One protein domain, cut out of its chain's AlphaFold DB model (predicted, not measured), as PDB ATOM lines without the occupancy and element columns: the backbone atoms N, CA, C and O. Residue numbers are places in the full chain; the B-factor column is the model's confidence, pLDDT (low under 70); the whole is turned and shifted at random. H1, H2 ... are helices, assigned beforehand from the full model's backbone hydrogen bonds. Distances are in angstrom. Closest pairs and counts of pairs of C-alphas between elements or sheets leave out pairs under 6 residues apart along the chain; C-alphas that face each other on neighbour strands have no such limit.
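This is residues 295 to 357 and 459 to 510 of the 515 residues of an uncharacterized protein of Nonomuraea sp. C10 (UniProt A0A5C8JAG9). H1 and the long H4 lie side by side, with H2 crossing H1 steeply and H3 beyond H2; H5 folds back from H4 as a helical hairpin towards one end of the longest axis. The printed part has 115 residues, with five named helices, H1 to H5 in order, and no named strand: all helix. It is compact, radius of gyration of the C-alphas 13.6 A, spanning 43 by 30 by 29 A.

H1, residues 295 to 308, touches H4, residues 464 to 485, at 19 degrees, a shallow tilt, opposite ways; closest C-alphas Leu 305 and Ala 473, 4.8 A. H2, residues 315 to 323, touches H3, residues 339 to 350, at a steep tilt of 51 degrees; closest C-alphas Ala 320 and Tyr 345, 4.9 A. H5, residues 495 to 509, touches H4 through 464 to 474 alone; closest C-alphas Leu 471 and Ser 497, 6.0 A. Every O i to N i+4 pair is within hydrogen-bond range in H1 to H4, 9 of 11 in H5.

H1, 20.0 A long, begins at C-alpha 295 (56.360, 106.872, 81.957). H2 measures 12.2 A, H3 16.0 A, H4 31.3 A. H5, 22.2 A, ends at C-alpha 509 (87.897, 92.363, 99.783).

Residues 358 to 458 are cut out, C-alphas 357 and 459 being 21.8 A apart. The H2 to H3 link is long. pLDDT is under 70 at 355 to 357, 459 and 489 to 510.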
ATOM      1  N   GLU A 295      57.222 108.048  81.757       93.31
ATOM      2  CA  GLU A 295      56.360 106.872  81.957       93.31
ATOM      3  C   GLU A 295      56.844 105.681  81.113       93.31
ATOM      4  O   GLU A 295      56.963 104.553  81.612       93.31
ATOM      5  N   ALA A 296      57.208 105.922  79.847       93.06
ATOM      6  CA  ALA A 296      57.866 104.904  79.030       93.06
ATOM      7  C   ALA A 296      59.230 104.521  79.614       93.06
ATOM      8  O   ALA A 296      59.563 103.336  79.668       93.06
ATOM      9  N   HIS A 297      60.000 105.493  80.119       93.06
ATOM     10  CA  HIS A 297      61.278 105.218  80.772       93.06
ATOM     11  C   HIS A 297      61.114 104.281  81.976       93.06
ATOM     12  O   HIS A 297      61.826 103.278  82.049       93.06
ATOM     13  N   LEU A 298      60.141 104.541  82.861       93.81
ATOM     14  CA  LEU A 298      59.808 103.653  83.978       93.81
ATOM     15  C   LEU A 298      59.498 102.237  83.487       93.81
ATOM     16  O   LEU A 298      60.143 101.284  83.920       93.81
ATOM     17  N   SER A 299      58.593 102.105  82.518       94.19
ATOM     18  CA  SER A 299      58.217 100.803  81.948       94.19
ATOM     19  C   SER A 299      59.430 100.041  81.389       94.19
ATOM     20  O   SER A 299      59.574  98.835  81.583       94.19
ATOM     21  N   HIS A 300      60.356 100.749  80.739       93.25
ATOM     22  CA  HIS A 300      61.583 100.167  80.197       93.25
ATOM     23  C   HIS A 300      62.590  99.763  81.276       93.25
ATOM     24  O   HIS A 300      63.249  98.742  81.104       93.25
ATOM     25  N   THR A 301      62.723 100.538  82.353       92.38
ATOM     26  CA  THR A 301      63.593 100.173  83.484       92.38
ATOM     27  C   THR A 301      63.047  98.965  84.244       92.38
ATOM     28  O   THR A 301      63.819  98.101  84.646       92.38
ATOM     29  N   VAL A 302      61.717  98.848  84.378       94.50
ATOM     30  CA  VAL A 302      61.068  97.673  84.980       94.50
ATOM     31  C   VAL A 302      61.313  96.431  84.127       94.50
ATOM     32  O   VAL A 302      61.682  95.392  84.673       94.50
ATOM     33  N   TYR A 303      61.213  96.542  82.796       94.56
ATOM     34  CA  TYR A 303      61.623  95.465  81.889       94.56
ATOM     35  C   TYR A 303      63.067  95.021  82.169       94.56
ATOM     36  O   TYR A 303      63.315  93.825  82.311       94.56
ATOM     37  N   ASP A 304      64.009  95.968  82.258       92.56
ATOM     38  CA  ASP A 304      65.434  95.670  82.471       92.56
ATOM     39  C   ASP A 304      65.686  95.008  83.839       92.56
ATOM     40  O   ASP A 304      66.528  94.117  83.943       92.56
ATOM     41  N   LEU A 305      64.921  95.370  84.875       92.00
ATOM     42  CA  LEU A 305      64.968  94.706  86.183       92.00
ATOM     43  C   LEU A 305      64.484  93.253  86.110       92.00
ATOM     44  O   LEU A 305      65.165  92.357  86.610       92.00
ATOM     45  N   VAL A 306      63.336  93.001  85.478       94.00
ATOM     46  CA  VAL A 306      62.814  91.632  85.323       94.00
ATOM     47  C   VAL A 306      63.774  90.787  84.471       94.00
ATOM     48  O   VAL A 306      63.995  89.613  84.767       94.00
ATOM     49  N   GLU A 307      64.396  91.380  83.448       92.00
ATOM     50  CA  GLU A 307      65.413  90.717  82.625       92.00
ATOM     51  C   GLU A 307      66.693  90.400  83.416       92.00
ATOM     52  O   GLU A 307      67.205  89.280  83.322       92.00
ATOM     53  N   ALA A 308      67.175  91.329  84.250       90.25
ATOM     54  CA  ALA A 308      68.318  91.103  85.138       90.25
ATOM     55  C   ALA A 308      68.050  89.982  86.158       90.25
ATOM     56  O   ALA A 308      68.962  89.241  86.521       90.25
ATOM     57  N   LEU A 309      66.791  89.810  86.570       91.31
ATOM     58  CA  LEU A 309      66.339  88.761  87.486       91.31
ATOM     59  C   LEU A 309      65.984  87.443  86.787       91.31
ATOM     60  O   LEU A 309      65.517  86.511  87.432       91.31
ATOM     61  N   ALA A 310      66.238  87.302  85.484       90.56
ATOM     62  CA  ALA A 310      65.840  86.114  84.732       90.56
ATOM     63  C   ALA A 310      66.608  84.820  85.098       90.56
ATOM     64  O   ALA A 310      66.377  83.771  84.483       90.56
ATOM     65  N   PHE A 311      67.549  84.888  86.048       87.38
ATOM     66  CA  PHE A 311      68.184  83.725  86.677       87.38
ATOM     67  C   PHE A 311      67.316  83.092  87.776       87.38
ATOM     68  O   PHE A 311      67.537  81.928  88.107       87.38
ATOM     69  N   THR A 312      66.335  83.818  88.323       88.56
ATOM     70  CA  THR A 312      65.406  83.286  89.328       88.56
ATOM     71  C   THR A 312      64.348  82.392  88.677       88.56
ATOM     72  O   THR A 312      64.139  82.399  87.458       88.56
ATOM     73  N   THR A 313      63.661  81.589  89.489       86.62
ATOM     74  CA  THR A 313      62.572  80.717  89.019       86.62
ATOM     75  C   THR A 313      61.307  81.490  88.653       86.62
ATOM     76  O   THR A 313      60.553  81.038  87.795       86.62
ATOM     77  N   ASP A 314      61.090  82.645  89.285       89.06
ATOM     78  CA  ASP A 314      59.958  83.544  89.050       89.06
ATOM     79  C   ASP A 314      60.445  85.010  89.025       89.06
ATOM     80  O   ASP A 314      60.420  85.705  90.048       89.06
ATOM     81  N   PRO A 315      60.947  85.484  87.865       91.38
ATOM     82  CA  PRO A 315      61.486  86.836  87.737       91.38
ATOM     83  C   PRO A 315      60.473  87.951  88.035       91.38
ATOM     84  O   PRO A 315      60.857  88.889  88.734       91.38
ATOM     85  N   PRO A 316      59.193  87.879  87.599       92.06
ATOM     86  CA  PRO A 316      58.178  88.848  88.010       92.06
ATOM     87  C   PRO A 316      58.013  88.937  89.529       92.06
ATOM     88  O   PRO A 316      57.996  90.038  90.075       92.06
ATOM     89  N   ARG A 317      57.958  87.803  90.240       91.00
ATOM     90  CA  ARG A 317      57.833  87.821  91.705       91.00
ATOM     91  C   ARG A 317      59.063  88.395  92.399       91.00
ATOM     92  O   ARG A 317      58.923  89.165  93.347       91.00
ATOM     93  N   ALA A 318      60.260  88.070  91.911       89.62
ATOM     94  CA  ALA A 318      61.493  88.670  92.410       89.62
ATOM     95  C   ALA A 318      61.518  90.191  92.168       89.62
ATOM     96  O   ALA A 318      61.845  90.954  93.074       89.62
ATOM     97  N   ALA A 319      61.108  90.653  90.982       91.50
ATOM     98  CA  ALA A 319      61.029  92.077  90.668       91.50
ATOM     99  C   ALA A 319      59.994  92.798  91.543       91.50
ATOM    100  O   ALA A 319      60.273  93.888  92.040       91.50
ATOM    101  N   ALA A 320      58.839  92.175  91.803       91.06
ATOM    102  CA  ALA A 320      57.825  92.707  92.712       91.06
ATOM    103  C   ALA A 320      58.381  92.957  94.124       91.06
ATOM    104  O   ALA A 320      58.013  93.951  94.744       91.06
ATOM    105  N   ALA A 321      59.303  92.119  94.611       86.94
ATOM    106  CA  ALA A 321      59.953  92.323  95.906       86.94
ATOM    107  C   ALA A 321      60.847  93.577  95.939       86.94
ATOM    108  O   ALA A 321      60.864  94.278  96.946       86.94
ATOM    109  N   TYR A 322      61.539  93.903  94.841       85.75
ATOM    110  CA  TYR A 322      62.272  95.173  94.720       85.75
ATOM    111  C   TYR A 322      61.326  96.370  94.596       85.75
ATOM    112  O   TYR A 322      61.576  97.421  95.177       85.75
ATOM    113  N   LEU A 323      60.225  96.213  93.858       88.50
ATOM    114  CA  LEU A 323      59.202  97.250  93.725       88.50
ATOM    115  C   LEU A 323      58.480  97.535  95.048       88.50
ATOM    116  O   LEU A 323      58.103  98.675  95.294       88.50
ATOM    117  N   ALA A 324      58.325  96.531  95.911       85.38
ATOM    118  CA  ALA A 324      57.730  96.662  97.241       85.38
ATOM    119  C   ALA A 324      58.530  97.575  98.187       85.38
ATOM    120  O   ALA A 324      57.969  98.064  99.167       85.38
ATOM    121  N   ASP A 325      59.810  97.827  97.888       79.56
ATOM    122  CA  ASP A 325      60.648  98.778  98.625       79.56
ATOM    123  C   ASP A 325      60.443 100.238  98.160       79.56
ATOM    124  O   ASP A 325      60.948 101.170  98.794       79.56
ATOM    125  N   LEU A 326      59.720 100.467  97.054       82.12
ATOM    126  CA  LEU A 326      59.396 101.808  96.574       82.12
ATOM    127  C   LEU A 326      58.288 102.431  97.427       82.12
ATOM    128  O   LEU A 326      57.277 101.807  97.737       82.12
ATOM    129  N   SER A 327      58.431 103.717  97.746       76.75
ATOM    130  CA  SER A 327      57.344 104.477  98.363       76.75
ATOM    131  C   SER A 327      56.210 104.678  97.354       76.75
ATOM    132  O   SER A 327      56.324 105.521  96.461       76.75
ATOM    133  N   ASP A 328      55.099 103.965  97.542       81.06
ATOM    134  CA  ASP A 328      53.868 104.102  96.754       81.06
ATOM    135  C   ASP A 328      52.642 104.423  97.628       81.06
ATOM    136  O   ASP A 328      51.581 103.812  97.534       81.06
ATOM    137  N   SER A 329      52.768 105.428  98.498       70.12
ATOM    138  CA  SER A 329      51.681 105.862  99.391       70.12
ATOM    139  C   SER A 329      50.408 106.312  98.663       70.12
ATOM    140  O   SER A 329      49.345 106.396  99.272       70.12
ATOM    141  N   LYS A 330      50.504 106.607  97.361       79.69
ATOM    142  CA  LYS A 330      49.388 107.033  96.508       79.69
ATOM    143  C   LYS A 330      48.782 105.888  95.680       79.69
ATOM    144  O   LYS A 330      47.852 106.156  94.923       79.69
ATOM    145  N   GLY A 331      49.297 104.657  95.779       84.19
ATOM    146  CA  GLY A 331      48.807 103.508  95.003       84.19
ATOM    147  C   GLY A 331      48.939 103.689  93.486       84.19
ATOM    148  O   GLY A 331      48.102 103.218  92.717       84.19
ATOM    149  N   LEU A 332      49.949 104.440  93.046       89.56
ATOM    150  CA  LEU A 332      50.176 104.790  91.649       89.56
ATOM    151  C   LEU A 332      50.923 103.690  90.887       89.56
ATOM    152  O   LEU A 332      50.898 103.697  89.653       89.56
ATOM    153  N   LEU A 333      51.607 102.773  91.576       90.62
ATOM    154  CA  LEU A 333      52.459 101.781  90.929       90.62
ATOM    155  C   LEU A 333      51.661 100.646  90.262       90.62
ATOM    156  O   LEU A 333      51.904 100.412  89.077       90.62
ATOM    157  N   PRO A 334      50.678  99.983  90.913       91.94
ATOM    158  CA  PRO A 334      49.995  98.821  90.330       91.94
ATOM    159  C   PRO A 334      49.396  99.048  88.930       91.94
ATOM    160  O   PRO A 334      49.638  98.211  88.059       91.94
ATOM    161  N   PRO A 335      48.715 100.179  88.633       91.44
ATOM    162  CA  PRO A 335      48.160 100.442  87.299       91.44
ATOM    163  C   PRO A 335      49.201 100.605  86.176       91.44
ATOM    164  O   PRO A 335      48.829 100.725  85.008       91.44
ATOM    165  N   ARG A 336      50.496 100.687  86.512       92.88
ATOM    166  CA  ARG A 336      51.608 100.837  85.555       92.88
ATOM    167  C   ARG A 336      52.321  99.518  85.254       92.88
ATOM    168  O   ARG A 336      53.027  99.432  84.252       92.88
ATOM    169  N   LEU A 337      52.138  98.505  86.098       94.38
ATOM    170  CA  LEU A 337      52.762  97.189  85.959       94.38
ATOM    171  C   LEU A 337      51.928  96.305  85.032       94.38
ATOM    172  O   LEU A 337      50.707  96.432  85.018       94.38
ATOM    173  N   ASP A 338      52.553  95.383  84.299       94.81
ATOM    174  CA  ASP A 338      51.812  94.322  83.605       94.81
ATOM    175  C   ASP A 338      51.060  93.424  84.605       94.81
ATOM    176  O   ASP A 338      51.370  93.410  85.799       94.81
ATOM    177  N   HIS A 339      50.073  92.652  84.140       95.06
ATOM    178  CA  HIS A 339      49.205  91.873  85.030       95.06
ATOM    179  C   HIS A 339      49.950  90.826  85.868       95.06
ATOM    180  O   HIS A 339      49.532  90.558  86.995       95.06
ATOM    181  N   ARG A 340      51.058  90.251  85.375       93.81
ATOM    182  CA  ARG A 340      51.835  89.256  86.134       93.81
ATOM    183  C   ARG A 340      52.576  89.918  87.286       93.81
ATOM    184  O   ARG A 340      52.503  89.454  88.424       93.81
ATOM    185  N   LEU A 341      53.269  91.015  86.990       94.38
ATOM    186  CA  LEU A 341      54.024  91.772  87.982       94.38
ATOM    187  C   LEU A 341      53.096  92.461  88.993       94.38
ATOM    188  O   LEU A 341      53.378  92.454  90.190       94.38
ATOM    189  N   ARG A 342      51.955  92.984  88.527       95.00
ATOM    190  CA  ARG A 342      50.896  93.558  89.366       95.00
ATOM    191  C   ARG A 342      50.348  92.537  90.355       95.00
ATOM    192  O   ARG A 342      50.307  92.826  91.545       95.00
ATOM    193  N   HIS A 343      50.003  91.337  89.888       94.12
ATOM    194  CA  HIS A 343      49.514  90.268  90.758       94.12
ATOM    195  C   HIS A 343      50.537  89.907  91.845       94.12
ATOM    196  O   HIS A 343      50.187  89.830  93.022       94.12
ATOM    197  N   ALA A 344      51.812  89.739  91.474       93.12
ATOM    198  CA  ALA A 344      52.878  89.444  92.430       93.12
ATOM    199  C   ALA A 344      53.086  90.576  93.454       93.12
ATOM    200  O   ALA A 344      53.272  90.312  94.641       93.12
ATOM    201  N   TYR A 345      53.018  91.834  93.017       92.06
ATOM    202  CA  TYR A 345      53.095  92.993  93.906       92.06
ATOM    203  C   TYR A 345      51.906  93.055  94.875       92.06
ATOM    204  O   TYR A 345      52.088  93.261  96.073       92.06
ATOM    205  N   GLU A 346      50.687  92.820  94.390       92.00
ATOM    206  CA  GLU A 346      49.477  92.809  95.217       92.00
ATOM    207  C   GLU A 346      49.461  91.668  96.242       92.00
ATOM    208  O   GLU A 346      48.904  91.834  97.327       92.00
ATOM    209  N   GLU A 347      50.068  90.516  95.939       91.88
ATOM    210  CA  GLU A 347      50.290  89.457  96.934       91.88
ATOM    211  C   GLU A 347      51.186  89.935  98.079       91.88
ATOM    212  O   GLU A 347      50.852  89.721  99.245       91.88
ATOM    213  N   LEU A 348      52.298  90.605  97.758       87.94
ATOM    214  CA  LEU A 348      53.199  91.173  98.764       87.94
ATOM    215  C   LEU A 348      52.500  92.264  99.582       87.94
ATOM    216  O   LEU A 348      52.649  92.301 100.804       87.94
ATOM    217  N   LEU A 349      51.694  93.105  98.929       86.50
ATOM    218  CA  LEU A 349      50.884  94.134  99.582       86.50
ATOM    219  C   LEU A 349      49.886  93.515 100.567       86.50
ATOM    220  O   LEU A 349      49.828  93.923 101.726       86.50
ATOM    221  N   ARG A 350      49.151  92.477 100.144       88.00
ATOM    222  CA  ARG A 350      48.213  91.727 101.000       88.00
ATOM    223  C   ARG A 350      48.906  91.036 102.175       88.00
ATOM    224  O   ARG A 350      48.305  90.911 103.238       88.00
ATOM    225  N   ALA A 351      50.153  90.612 102.000       86.00
ATOM    226  CA  ALA A 351      50.970  90.025 103.057       86.00
ATOM    227  C   ALA A 351      51.598  91.065 104.010       86.00
ATOM    228  O   ALA A 351      52.301  90.682 104.941       86.00
ATOM    229  N   GLY A 352      51.386  92.369 103.783       82.25
ATOM    230  CA  GLY A 352      52.020  93.435 104.566       82.25
ATOM    231  C   GLY A 352      53.530  93.559 104.325       82.25
ATOM    232  O   GLY A 352      54.238  94.138 105.143       82.25
ATOM    233  N   LEU A 353      54.031  93.007 103.214       76.69
ATOM    234  CA  LEU A 353      55.453  92.986 102.847       76.69
ATOM    235  C   LEU A 353      55.868  94.167 101.957       76.69
ATOM    236  O   LEU A 353      57.045  94.306 101.629       76.69
ATOM    237  N   THR A 354      54.923  95.032 101.592       70.00
ATOM    238  CA  THR A 354      55.186  96.362 101.031       70.00
ATOM    239  C   THR A 354      55.271  97.354 102.190       70.00
ATOM    240  O   THR A 354      54.267  97.928 102.617       70.00
ATOM    241  N   SER A 355      56.444  97.509 102.795       56.41
ATOM    242  CA  SER A 355      56.573  98.421 103.929       56.41
ATOM    243  C   SER A 355      56.775  99.863 103.463       56.41
ATOM    244  O   SER A 355      57.845 100.234 102.984       56.41
ATOM    245  N   THR A 356      55.784 100.710 103.744       52.81
ATOM    246  CA  THR A 356      55.924 102.159 103.948       52.81
ATOM    247  C   THR A 356      56.716 102.457 105.233       52.81
ATOM    248  O   THR A 356      56.193 103.062 106.163       52.81
ATOM    249  N   SER A 357      57.973 102.020 105.318       40.81
ATOM    250  CA  SER A 357      58.898 102.364 106.419       40.81
ATOM    251  C   SER A 357      60.037 103.293 105.980       40.81
ATOM    252  O   SER A 357      60.821 103.744 106.807       40.81
ATOM    253  N   MET A 459      66.949  84.325  95.348       63.00
ATOM    254  CA  MET A 459      67.188  85.721  94.958       63.00
ATOM    255  C   MET A 459      68.671  86.087  94.859       63.00
ATOM    256  O   MET A 459      68.990  87.163  94.360       63.00
ATOM    257  N   MET A 460      69.580  85.219  95.308       72.81
ATOM    258  CA  MET A 460      71.009  85.488  95.212       72.81
ATOM    259  C   MET A 460      71.489  85.345  93.764       72.81
ATOM    260  O   MET A 460      71.391  84.254  93.196       72.81
ATOM    261  N   PRO A 461      72.038  86.415  93.157       81.69
ATOM    262  CA  PRO A 461      72.603  86.342  91.821       81.69
ATOM    263  C   PRO A 461      73.776  85.349  91.784       81.69
ATOM    264  O   PRO A 461      74.506  85.219  92.773       81.69
ATOM    265  N   PRO A 462      73.974  84.640  90.661       84.12
ATOM    266  CA  PRO A 462      74.977  83.578  90.567       84.12
ATOM    267  C   PRO A 462      76.417  84.101  90.627       84.12
ATOM    268  O   PRO A 462      77.312  83.374  91.042       84.12
ATOM    269  N   ASP A 463      76.639  85.355  90.233       82.56
ATOM    270  CA  ASP A 463      77.959  85.967  90.133       82.56
ATOM    271  C   ASP A 463      77.918  87.485  90.394       82.56
ATOM    272  O   ASP A 463      76.853  88.118  90.480       82.56
ATOM    273  N   ARG A 464      79.110  88.082  90.510       78.06
ATOM    274  CA  ARG A 464      79.311  89.521  90.730       78.06
ATOM    275  C   ARG A 464      78.671  90.382  89.638       78.06
ATOM    276  O   ARG A 464      78.101  91.432  89.933       78.06
ATOM    277  N   ALA A 465      78.734  89.948  88.378       80.69
ATOM    278  CA  ALA A 465      78.199  90.704  87.246       80.69
ATOM    279  C   ALA A 465      76.664  90.768  87.284       80.69
ATOM    280  O   ALA A 465      76.078  91.836  87.099       80.69
ATOM    281  N   SER A 466      76.019  89.647  87.594       83.19
ATOM    282  CA  SER A 466      74.577  89.531  87.796       83.19
ATOM    283  C   SER A 466      74.129  90.356  89.002       83.19
ATOM    284  O   SER A 466      73.120  91.052  88.930       83.19
ATOM    285  N   THR A 467      74.923  90.361  90.079       81.75
ATOM    286  CA  THR A 467      74.675  91.209  91.256       81.75
ATOM    287  C   THR A 467      74.705  92.693  90.908       81.75
ATOM    288  O   THR A 467      73.760  93.419  91.223       81.75
ATOM    289  N   ALA A 468      75.736  93.139  90.189       79.62
ATOM    290  CA  ALA A 468      75.833  94.513  89.710       79.62
ATOM    291  C   ALA A 468      74.683  94.883  88.755       79.62
ATOM    292  O   ALA A 468      74.130  95.979  88.851       79.62
ATOM    293  N   ALA A 469      74.282  93.965  87.868       84.44
ATOM    294  CA  ALA A 469      73.188  94.191  86.926       84.44
ATOM    295  C   ALA A 469      71.833  94.371  87.630       84.44
ATOM    296  O   ALA A 469      71.110  95.312  87.300       84.44
ATOM    297  N   VAL A 470      71.511  93.515  88.612       86.38
ATOM    298  CA  VAL A 470      70.281  93.622  89.419       86.38
ATOM    299  C   VAL A 470      70.269  94.921  90.215       86.38
ATOM    300  O   VAL A 470      69.273  95.643  90.183       86.38
ATOM    301  N   LEU A 471      71.378  95.259  90.882       81.94
ATOM    302  CA  LEU A 471      71.495  96.502  91.647       81.94
ATOM    303  C   LEU A 471      71.290  97.737  90.774       81.94
ATOM    304  O   LEU A 471      70.490  98.610  91.115       81.94
ATOM    305  N   GLY A 472      71.971  97.793  89.631       83.25
ATOM    306  CA  GLY A 472      71.839  98.894  88.690       83.25
ATOM    307  C   GLY A 472      70.442  99.009  88.076       83.25
ATOM    308  O   GLY A 472      69.934 100.116  87.908       83.25
ATOM    309  N   ALA A 473      69.787  97.883  87.777       87.69
ATOM    310  CA  ALA A 473      68.427  97.879  87.244       87.69
ATOM    311  C   ALA A 473      67.399  98.327  88.297       87.69
ATOM    312  O   ALA A 473      66.572  99.195  88.018       87.69
ATOM    313  N   ALA A 474      67.490  97.806  89.526       86.00
ATOM    314  CA  ALA A 474      66.636  98.222  90.639       86.00
ATOM    315  C   ALA A 474      66.809  99.719  90.948       86.00
ATOM    316  O   ALA A 474      65.837 100.428  91.220       86.00
ATOM    317  N   TYR A 475      68.041 100.220  90.838       82.56
ATOM    318  CA  TYR A 475      68.341 101.639  90.968       82.56
ATOM    319  C   TYR A 475      67.684 102.488  89.871       82.56
ATOM    320  O   TYR A 475      67.019 103.483  90.170       82.56
ATOM    321  N   ALA A 476      67.826 102.081  88.605       86.81
ATOM    322  CA  ALA A 476      67.214 102.772  87.473       86.81
ATOM    323  C   ALA A 476      65.684 102.853  87.618       86.81
ATOM    324  O   ALA A 476      65.103 103.915  87.385       86.81
ATOM    325  N   VAL A 477      65.048 101.776  88.094       89.38
ATOM    326  CA  VAL A 477      63.614 101.753  88.420       89.38
ATOM    327  C   VAL A 477      63.273 102.763  89.516       89.38
ATOM    328  O   VAL A 477      62.324 103.527  89.358       89.38
ATOM    329  N   GLY A 478      64.054 102.824  90.597       86.00
ATOM    330  CA  GLY A 478      63.844 103.797  91.673       86.00
ATOM    331  C   GLY A 478      63.920 105.252  91.201       86.00
ATOM    332  O   GLY A 478      63.071 106.070  91.564       86.00
ATOM    333  N   LEU A 479      64.898 105.578  90.351       84.88
ATOM    334  CA  LEU A 479      65.025 106.911  89.753       84.88
ATOM    335  C   LEU A 479      63.873 107.237  88.797       84.88
ATOM    336  O   LEU A 479      63.342 108.351  88.828       84.88
ATOM    337  N   ALA A 480      63.479 106.285  87.953       89.75
ATOM    338  CA  ALA A 480      62.349 106.465  87.053       89.75
ATOM    339  C   ALA A 480      61.042 106.648  87.841       89.75
ATOM    340  O   ALA A 480      60.250 107.539  87.529       89.75
ATOM    341  N   TRP A 481      60.864 105.886  88.925       90.19
ATOM    342  CA  TRP A 481      59.731 106.022  89.831       90.19
ATOM    343  C   TRP A 481      59.684 107.396  90.491       90.19
ATOM    344  O   TRP A 481      58.626 108.024  90.506       90.19
ATOM    345  N   HIS A 482      60.818 107.905  90.981       87.00
ATOM    346  CA  HIS A 482      60.908 109.257  91.537       87.00
ATOM    347  C   HIS A 482      60.462 110.324  90.534       87.00
ATOM    348  O   HIS A 482      59.673 111.200  90.884       87.00
ATOM    349  N   ARG A 483      60.912 110.226  89.276       87.94
ATOM    350  CA  ARG A 483      60.535 111.181  88.221       87.94
ATOM    351  C   ARG A 483      59.040 111.159  87.905       87.94
ATOM    352  O   ARG A 483      58.480 112.210  87.612       87.94
ATOM    353  N   VAL A 484      58.403 109.990  87.960       91.44
ATOM    354  CA  VAL A 484      56.970 109.827  87.653       91.44
ATOM    355  C   VAL A 484      56.072 110.189  88.842       91.44
ATOM    356  O   VAL A 484      55.046 110.842  88.672       91.44
ATOM    357  N   SER A 485      56.438 109.773  90.053       88.69
ATOM    358  CA  SER A 485      55.580 109.879  91.244       88.69
ATOM    359  C   SER A 485      55.880 111.093  92.134       88.69
ATOM    360  O   SER A 485      55.048 111.476  92.964       88.69
ATOM    361  N   GLY A 486      57.080 111.671  92.008       84.94
ATOM    362  CA  GLY A 486      57.647 112.627  92.961       84.94
ATOM    363  C   GLY A 486      58.081 111.998  94.294       84.94
ATOM    364  O   GLY A 486      58.513 112.721  95.193       84.94
ATOM    365  N   ALA A 487      57.963 110.674  94.459       80.69
ATOM    366  CA  ALA A 487      58.345 109.978  95.685       80.69
ATOM    367  C   ALA A 487      59.854 110.070  95.919       80.69
ATOM    368  O   ALA A 487      60.635 109.948  94.980       80.69
ATOM    369  N   ARG A 488      60.289 110.275  97.167       72.62
ATOM    370  CA  ARG A 488      61.721 110.354  97.480       72.62
ATOM    371  C   ARG A 488      62.393 108.996  97.308       72.62
ATOM    372  O   ARG A 488      61.852 107.966  97.698       72.62
ATOM    373  N   VAL A 489      63.605 109.030  96.771       68.94
ATOM    374  CA  VAL A 489      64.493 107.873  96.717       68.94
ATOM    375  C   VAL A 489      65.241 107.776  98.054       68.94
ATOM    376  O   VAL A 489      65.793 108.789  98.488       68.94
ATOM    377  N   PRO A 490      65.269 106.615  98.733       66.06
ATOM    378  CA  PRO A 490      65.991 106.465  99.994       66.06
ATOM    379  C   PRO A 490      67.494 106.721  99.828       66.06
ATOM    380  O   PRO A 490      68.133 106.137  98.955       66.06
ATOM    381  N   GLU A 491      68.088 107.540 100.703       60.34
ATOM    382  CA  GLU A 491      69.524 107.867 100.621       60.34
ATOM    383  C   GLU A 491      70.442 106.654 100.850       60.34
ATOM    384  O   GLU A 491      71.534 106.592 100.286       60.34
ATOM    385  N   ARG A 492      69.994 105.695 101.673       58.38
ATOM    386  CA  ARG A 492      70.695 104.431 101.978       58.38
ATOM    387  C   ARG A 492      70.314 103.288 101.024       58.38
ATOM    388  O   ARG A 492      70.733 102.152 101.225       58.38
ATOM    389  N   GLY A 493      69.516 103.589 100.003       62.44
ATOM    390  CA  GLY A 493      69.001 102.622  99.049       62.44
ATOM    391  C   GLY A 493      67.855 101.745  99.528       62.44
ATOM    392  O   GLY A 493      67.391 101.850 100.661       62.44
ATOM    393  N   PHE A 494      67.369 100.896  98.620       66.56
ATOM    394  CA  PHE A 494      66.297  99.940  98.903       66.56
ATOM    395  C   PHE A 494      66.808  98.755  99.730       66.56
ATOM    396  O   PHE A 494      67.936  98.287  99.546       66.56
ATOM    397  N   ALA A 495      65.970  98.245 100.634       63.19
ATOM    398  CA  ALA A 495      66.335  97.183 101.568       63.19
ATOM    399  C   ALA A 495      66.790  95.893 100.854       63.19
ATOM    400  O   ALA A 495      67.764  95.270 101.278       63.19
ATOM    401  N   GLY A 496      66.146  95.527  99.739       63.56
ATOM    402  CA  GLY A 496      66.549  94.402  98.886       63.56
ATOM    403  C   GLY A 496      67.910  94.606  98.210       63.56
ATOM    404  O   GLY A 496      68.645  93.647  97.988       63.56
ATOM    405  N   SER A 497      68.296  95.855  97.947       66.19
ATOM    406  CA  SER A 497      69.602  96.202  97.378       66.19
ATOM    407  C   SER A 497      70.721  96.171  98.426       66.19
ATOM    408  O   SER A 497      71.833  95.756  98.115       66.19
ATOM    409  N   ALA A 498      70.447  96.530  99.685       65.12
ATOM    410  CA  ALA A 498      71.464  96.574 100.744       65.12
ATOM    411  C   ALA A 498      72.121  95.205 101.030       65.12
ATOM    412  O   ALA A 498      73.315  95.136 101.325       65.12
ATOM    413  N   ALA A 499      71.369  94.105 100.913       64.56
ATOM    414  CA  ALA A 499      71.913  92.752 101.070       64.56
ATOM    415  C   ALA A 499      72.901  92.384  99.946       64.56
ATOM    416  O   ALA A 499      73.971  91.842 100.219       64.56
ATOM    417  N   LEU A 500      72.580  92.743  98.700       69.00
ATOM    418  CA  LEU A 500      73.456  92.529  97.545       69.00
ATOM    419  C   LEU A 500      74.724  93.392  97.603       69.00
ATOM    420  O   LEU A 500      75.799  92.934  97.229       69.00
ATOM    421  N   VAL A 501      74.605  94.622  98.109       66.88
ATOM    422  CA  VAL A 501      75.742  95.535  98.306       66.88
ATOM    423  C   VAL A 501      76.769  94.938  99.264       66.88
ATOM    424  O   VAL A 501      77.950  94.914  98.934       66.88
ATOM    425  N   ARG A 502      76.333  94.386 100.406       66.62
ATOM    426  CA  ARG A 502      77.245  93.726 101.358       66.62
ATOM    427  C   ARG A 502      78.038  92.596 100.710       66.62
ATOM    428  O   ARG A 502      79.231  92.474 100.956       66.62
ATOM    429  N   ARG A 503      77.398  91.804  99.850       68.19
ATOM    430  CA  ARG A 503      78.068  90.726  99.119       68.19
ATOM    431  C   ARG A 503      79.109  91.251  98.128       68.19
ATOM    432  O   ARG A 503      80.204  90.710  98.091       68.19
ATOM    433  N   LEU A 504      78.793  92.302  97.365       68.88
ATOM    434  CA  LEU A 504      79.761  92.918  96.447       68.88
ATOM    435  C   LEU A 504      81.002  93.445  97.174       68.88
ATOM    436  O   LEU A 504      82.099  93.320  96.641       68.88
ATOM    437  N   VAL A 505      80.817  94.022  98.363       67.69
ATOM    438  CA  VAL A 505      81.921  94.497  99.209       67.69
ATOM    439  C   VAL A 505      82.760  93.316  99.707       67.69
ATOM    440  O   VAL A 505      83.973  93.321  99.531       67.69
ATOM    441  N   LEU A 506      82.127  92.258 100.228       65.44
ATOM    442  CA  LEU A 506      82.835  91.059 100.703       65.44
ATOM    443  C   LEU A 506      83.624  90.354  99.586       65.44
ATOM    444  O   LEU A 506      84.801  90.066  99.760       65.44
ATOM    445  N   GLU A 507      83.015  90.133  98.416       66.31
ATOM    446  CA  GLU A 507      83.677  89.490  97.264       66.31
ATOM    447  C   GLU A 507      84.807  90.344  96.658       66.31
ATOM    448  O   GLU A 507      85.623  89.839  95.886       66.31
ATOM    449  N   ARG A 508      84.838  91.651  96.944       64.88
ATOM    450  CA  ARG A 508      85.913  92.559  96.522       64.88
ATOM    451  C   ARG A 508      87.118  92.468  97.453       64.88
ATOM    452  O   ARG A 508      88.246  92.533  96.969       64.88
ATOM    453  N   ASP A 509      86.863  92.355  98.751       58.91
ATOM    454  CA  ASP A 509      87.897  92.363  99.783       58.91
ATOM    455  C   ASP A 509      88.514  90.965  99.995       58.91
ATOM    456  O   ASP A 509      89.557  90.847 100.640       58.91
ATOM    457  N   ASP A 510      87.931  89.919  99.393       50.38
ATOM    458  CA  ASP A 510      88.562  88.609  99.255       50.38
ATOM    459  C   ASP A 510      89.727  88.684  98.247       50.38
ATOM    460  O   ASP A 510      89.512  88.869  97.040       50.38
TER     461      ASP A 510